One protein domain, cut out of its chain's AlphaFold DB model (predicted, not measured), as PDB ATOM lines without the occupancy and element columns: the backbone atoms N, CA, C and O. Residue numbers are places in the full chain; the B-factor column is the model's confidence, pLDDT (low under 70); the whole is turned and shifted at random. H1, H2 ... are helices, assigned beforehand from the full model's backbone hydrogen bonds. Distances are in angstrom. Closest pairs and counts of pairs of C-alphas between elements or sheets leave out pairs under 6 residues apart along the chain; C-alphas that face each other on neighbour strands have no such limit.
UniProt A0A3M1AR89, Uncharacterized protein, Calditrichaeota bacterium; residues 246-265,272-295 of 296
ATOM      1  N   LEU A 246     301.481 261.736 216.866       90.31
ATOM      2  CA  LEU A 246     302.833 261.226 216.664       90.31
ATOM      3  C   LEU A 246     302.853 260.038 215.697       90.31
ATOM      4  O   LEU A 246     303.719 259.987 214.829       90.31
ATOM      5  N   LEU A 247     301.904 259.105 215.814       91.12
ATOM      6  CA  LEU A 247     301.794 257.974 214.887       91.12
ATOM      7  C   LEU A 247     301.556 258.449 213.452       91.12
ATOM      8  O   LEU A 247     302.298 258.057 212.558       91.12
ATOM      9  N   GLN A 248     300.620 259.378 213.250       89.50
ATOM     10  CA  GLN A 248     300.363 259.976 211.939       89.50
ATOM     11  C   GLN A 248     301.609 260.688 211.381       89.50
ATOM     12  O   GLN A 248     301.919 260.606 210.189       89.50
ATOM     13  N   PHE A 249     302.373 261.369 212.239       89.06
ATOM     14  CA  PHE A 249     303.651 261.965 211.853       89.06
ATOM     15  C   PHE A 249     304.674 260.906 211.410       89.06
ATOM     16  O   PHE A 249     305.311 261.067 210.371       89.06
ATOM     17  N   LEU A 250     304.821 259.809 212.152       90.44
ATOM     18  CA  LEU A 250     305.741 258.725 211.795       90.44
ATOM     19  C   LEU A 250     305.327 258.018 210.499       90.44
ATOM     20  O   LEU A 250     306.176 257.759 209.646       90.44
ATOM     21  N   GLU A 251     304.034 257.762 210.313       90.75
ATOM     22  CA  GLU A 251     303.483 257.174 209.089       90.75
ATOM     23  C   GLU A 251     303.709 258.076 207.879       90.75
ATOM     24  O   GLU A 251     304.216 257.616 206.858       90.75
ATOM     25  N   SER A 252     303.415 259.373 208.000       86.88
ATOM     26  CA  SER A 252     303.660 260.330 206.915       86.88
ATOM     27  C   SER A 252     305.147 260.440 206.568       86.88
ATOM     28  O   SER A 252     305.500 260.478 205.390       86.88
ATOM     29  N   ARG A 253     306.046 260.406 207.562       87.88
ATOM     30  CA  ARG A 253     307.500 260.353 207.334       87.88
ATOM     31  C   ARG A 253     307.924 259.076 206.612       87.88
ATOM     32  O   ARG A 253     308.695 259.162 205.657       87.88
ATOM     33  N   ARG A 254     307.410 257.918 207.034       88.69
ATOM     34  CA  ARG A 254     307.676 256.625 206.387       88.69
ATOM     35  C   ARG A 254     307.192 256.626 204.939       88.69
ATOM     36  O   ARG A 254     307.944 256.223 204.058       88.69
ATOM     37  N   PHE A 255     305.974 257.111 204.697       88.69
ATOM     38  CA  PHE A 255     305.402 257.213 203.358       88.69
ATOM     39  C   PHE A 255     306.273 258.086 202.451       88.69
ATOM     40  O   PHE A 255     306.672 257.643 201.381       88.69
ATOM     41  N   LEU A 256     306.669 259.279 202.912       84.62
ATOM     42  CA  LEU A 256     307.565 260.167 202.159       84.62
ATOM     43  C   LEU A 256     308.909 259.508 201.831       84.62
ATOM     44  O   LEU A 256     309.429 259.678 200.729       84.62
ATOM     45  N   GLN A 257     309.475 258.744 202.765       84.50
ATOM     46  CA  GLN A 257     310.717 258.012 202.530       84.50
ATOM     47  C   GLN A 257     310.543 256.924 201.461       84.50
ATOM     48  O   GLN A 257     311.379 256.825 200.564       84.50
ATOM     49  N   GLN A 258     309.444 256.166 201.513       83.25
ATOM     50  CA  GLN A 258     309.110 255.149 200.510       83.25
ATOM     51  C   GLN A 258     308.862 255.768 199.127       83.25
ATOM     52  O   GLN A 258     309.403 255.293 198.129       83.25
ATOM     53  N   SER A 259     308.111 256.872 199.056       78.25
ATOM     54  CA  SER A 259     307.860 257.580 197.796       78.25
ATOM     55  C   SER A 259     309.145 258.141 197.181       78.25
ATOM     56  O   SER A 259     309.303 258.142 195.962       78.25
ATOM     57  N   ARG A 260     310.096 258.597 198.005       75.38
ATOM     58  CA  ARG A 260     311.409 259.052 197.524       75.38
ATOM     59  C   ARG A 260     312.225 257.914 196.923       75.38
ATOM     60  O   ARG A 260     312.785 258.112 195.852       75.38
ATOM     61  N   SER A 261     312.246 256.734 197.552       66.44
ATOM     62  CA  SER A 261     312.942 255.566 196.989       66.44
ATOM     63  C   SER A 261     312.355 255.109 195.652       66.44
ATOM     64  O   SER A 261     313.103 254.719 194.766       66.44
ATOM     65  N   THR A 262     311.038 255.224 195.457       61.06
ATOM     66  CA  THR A 262     310.409 254.881 194.169       61.06
ATOM     67  C   THR A 262     310.647 255.931 193.082       61.06
ATOM     68  O   THR A 262     310.598 255.616 191.900       61.06
ATOM     69  N   LEU A 263     310.907 257.188 193.461       55.31
ATOM     70  CA  LEU A 263     311.191 258.278 192.520       55.31
ATOM     71  C   LEU A 263     312.662 258.318 192.088       55.31
ATOM     72  O   LEU A 263     312.959 258.842 191.023       55.31
ATOM     73  N   THR A 264     313.593 257.770 192.870       52.00
ATOM     74  CA  THR A 264     315.011 257.716 192.477       52.00
ATOM     75  C   THR A 264     315.296 256.740 191.331       52.00
ATOM     76  O   THR A 264     316.291 256.932 190.637       52.00
ATOM     77  N   ASP A 265     314.396 255.789 191.061       52.59
ATOM     78  CA  ASP A 265     314.459 254.918 189.875       52.59
ATOM     79  C   ASP A 265     313.893 255.578 188.603       52.59
ATOM     80  O   ASP A 265     314.095 255.090 187.491       52.59
ATOM     81  N   PRO A 272     312.702 268.470 196.211       57.62
ATOM     82  CA  PRO A 272     312.159 267.508 197.177       57.62
ATOM     83  C   PRO A 272     311.248 268.159 198.230       57.62
ATOM     84  O   PRO A 272     310.272 267.561 198.676       57.62
ATOM     85  N   GLY A 273     311.493 269.430 198.573       59.06
ATOM     86  CA  GLY A 273     310.680 270.164 199.546       59.06
ATOM     87  C   GLY A 273     309.276 270.556 199.063       59.06
ATOM     88  O   GLY A 273     308.399 270.800 199.894       59.06
ATOM     89  N   ARG A 274     309.031 270.627 197.744       58.47
ATOM     90  CA  ARG A 274     307.691 270.901 197.186       58.47
ATOM     91  C   ARG A 274     306.846 269.633 197.115       58.47
ATOM     92  O   ARG A 274     305.666 269.682 197.455       58.47
ATOM     93  N   ILE A 275     307.463 268.514 196.742       62.41
ATOM     94  CA  ILE A 275     306.796 267.209 196.660       62.41
ATOM     95  C   ILE A 275     306.343 266.764 198.052       62.41
ATOM     96  O   ILE A 275     305.178 266.417 198.227       62.41
ATOM     97  N   ASP A 276     307.207 266.888 199.064       59.16
ATOM     98  CA  ASP A 276     306.865 266.501 200.437       59.16
ATOM     99  C   ASP A 276     305.650 267.267 200.985       59.16
ATOM    100  O   ASP A 276     304.809 266.703 201.687       59.16
ATOM    101  N   ARG A 277     305.533 268.561 200.654       67.38
ATOM    102  CA  ARG A 277     304.395 269.389 201.078       67.38
ATOM    103  C   ARG A 277     303.107 268.976 200.386       67.38
ATOM    104  O   ARG A 277     302.081 268.916 201.053       67.38
ATOM    105  N   LEU A 278     303.155 268.698 199.083       68.88
ATOM    106  CA  LEU A 278     301.980 268.280 198.317       68.88
ATOM    107  C   LEU A 278     301.487 266.902 198.754       68.88
ATOM    108  O   LEU A 278     300.288 266.721 198.939       68.88
ATOM    109  N   ILE A 279     302.404 265.967 199.004       71.31
ATOM    110  CA  ILE A 279     302.063 264.635 199.505       71.31
ATOM    111  C   ILE A 279     301.410 264.726 200.884       71.31
ATOM    112  O   ILE A 279     300.343 264.149 201.088       71.31
ATOM    113  N   TYR A 280     301.999 265.484 201.814       71.25
ATOM    114  CA  TYR A 280     301.404 265.681 203.137       71.25
ATOM    115  C   TYR A 280     299.981 266.249 203.031       71.25
ATOM    116  O   TYR A 280     299.066 265.738 203.671       71.25
ATOM    117  N   LEU A 281     299.786 267.256 202.171       76.25
ATOM    118  CA  LEU A 281     298.494 267.912 201.964       76.25
ATOM    119  C   LEU A 281     297.452 266.939 201.389       76.25
ATOM    120  O   LEU A 281     296.334 266.872 201.898       76.25
ATOM    121  N   LEU A 282     297.834 266.128 200.399       75.12
ATOM    122  CA  LEU A 282     296.965 265.116 199.792       75.12
ATOM    123  C   LEU A 282     296.555 264.021 200.783       75.12
ATOM    124  O   LEU A 282     295.381 263.657 200.830       75.12
ATOM    125  N   VAL A 283     297.482 263.541 201.615       83.06
ATOM    126  CA  VAL A 283     297.176 262.544 202.656       83.06
ATOM    127  C   VAL A 283     296.197 263.118 203.680       83.06
ATOM    128  O   VAL A 283     295.202 262.471 204.010       83.06
ATOM    129  N   THR A 284     296.415 264.357 204.133       80.00
ATOM    130  CA  THR A 284     295.477 265.008 205.059       80.00
ATOM    131  C   THR A 284     294.097 265.235 204.446       80.00
ATOM    132  O   THR A 284     293.099 265.065 205.143       80.00
ATOM    133  N   LEU A 285     294.013 265.578 203.156       79.19
ATOM    134  CA  LEU A 285     292.731 265.772 202.472       79.19
ATOM    135  C   LEU A 285     291.972 264.457 202.286       79.19
ATOM    136  O   LEU A 285     290.765 264.422 202.514       79.19
ATOM    137  N   LYS A 286     292.668 263.368 201.941       82.19
ATOM    138  CA  LYS A 286     292.053 262.042 201.808       82.19
ATOM    139  C   LYS A 286     291.430 261.581 203.128       82.19
ATOM    140  O   LYS A 286     290.264 261.208 203.155       82.19
ATOM    141  N   GLN A 287     292.158 261.712 204.235       72.06
ATOM    142  CA  GLN A 287     291.647 261.328 205.556       72.06
ATOM    143  C   GLN A 287     290.505 262.231 206.043       72.06
ATOM    144  O   GLN A 287     289.620 261.778 206.762       72.06
ATOM    145  N   GLN A 288     290.495 263.513 205.661       78.88
ATOM    146  CA  GLN A 288     289.349 264.387 205.929       78.88
ATOM    147  C   GLN A 288     288.111 263.984 205.124       78.88
ATOM    148  O   GLN A 288     287.001 264.137 205.629       78.88
ATOM    149  N   ALA A 289     288.287 263.487 203.899       74.81
ATOM    150  CA  ALA A 289     287.190 262.975 203.086       74.81
ATOM    151  C   ALA A 289     286.626 261.665 203.660       74.81
ATOM    152  O   ALA A 289     285.414 261.553 203.801       74.81
ATOM    153  N   GLU A 290     287.486 260.732 204.079       77.19
ATOM    154  CA  GLU A 290     287.080 259.471 204.726       77.19
ATOM    155  C   GLU A 290     286.307 259.735 206.028       77.19
ATOM    156  O   GLU A 290     285.194 259.254 206.199       77.19
ATOM    157  N   ARG A 291     286.800 260.644 206.881       74.38
ATOM    158  CA  ARG A 291     286.074 261.053 208.097       74.38
ATOM    159  C   ARG A 291     284.734 261.729 207.828       74.38
ATOM    160  O   ARG A 291     283.896 261.750 208.714       74.38
ATOM    161  N   LYS A 292     284.537 262.352 206.664       69.62
ATOM    162  CA  LYS A 292     283.232 262.918 206.291       69.62
ATOM    163  C   LYS A 292     282.284 261.855 205.740       69.62
ATOM    164  O   LYS A 292     281.081 262.045 205.847       69.62
ATOM    165  N   ALA A 293     282.815 260.778 205.162       64.12
ATOM    166  CA  ALA A 293     282.025 259.656 204.674       64.12
ATOM    167  C   ALA A 293     281.476 258.800 205.826       64.12
ATOM    168  O   ALA A 293     280.342 258.364 205.739       64.12
ATOM    169  N   ASP A 294     282.223 258.652 206.924       65.81
ATOM    170  CA  ASP A 294     281.786 257.878 208.101       65.81
ATOM    171  C   ASP A 294     280.705 258.578 208.958       65.81
ATOM    172  O   ASP A 294     280.185 257.992 209.906       65.81
ATOM    173  N   TYR A 295     280.397 259.848 208.673       51.78
ATOM    174  CA  TYR A 295     279.418 260.659 209.415       51.78
ATOM    175  C   TYR A 295     278.072 260.835 208.692       51.78
ATOM    176  O   TYR A 295     277.185 261.489 209.245       51.78
TER     177      TYR A 295
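Overview. This is residues 246 to 265 and 272 to 295 of the 296 residues of an uncharacterized protein of Calditrichaeota bacterium (UniProt A0A3M1AR89). Two helices cross as a lopsided, loose X: residues 252 to 256, in the middle of H1, meet residues 276 to 280, in the first half of H2. Past the crossing, residues 285 to 295, of which 285 to 293 belong to H2, stick out as a free arm that adds to the length. The printed part has 44 residues with two named helices, H1 then H2, and no named strand; the class is all helix. The whole is loose, with a radius of gyration of the C-alphas of 12.1 A, and spans 40 by 19 by 17 A.

Along the chain. H1 is residues 246 to 264, 27.3 A from first to last C-alpha; C-alpha 246 is at (302.833, 261.226, 216.664). H2 is residues 272 to 293, 32.0 A long in the same measure, from C-alpha 272 at (312.159, 267.508, 197.177) to C-alpha 293 at (282.025, 259.656, 204.674).

Arrangement. H1 and H2 only just touch, with 3 pairs of C-alphas within 8 A. H1 touches with residues 252 to 256 alone, and H2 with residues 276 to 280 alone. Their closest C-alphas, those of Leu 256 and Asp 276, are 6.6 A apart. The helices run opposite ways at a steep tilt of 52 degrees, 12.5 A from centre to centre. In H1 every O i to N i+4 pair is within hydrogen-bond range; in H2, 17 of 18 are.

Size, cuts and confidence. The two C-alphas farthest apart, those of Asp 265 and Tyr 295, are 40.5 A apart. Without the free stretch, the remaining 33 residues span 29 by 16 by 13 A. Residues 266 to 271 are not printed, and C-alphas 265 and 272 are 14.7 A apart across this cut, which lies in the link from H1 to H2. The mean pLDDT of the printed part is 74.2; residues 261 to 265, 272 to 278 and 292 to 295 are under 70.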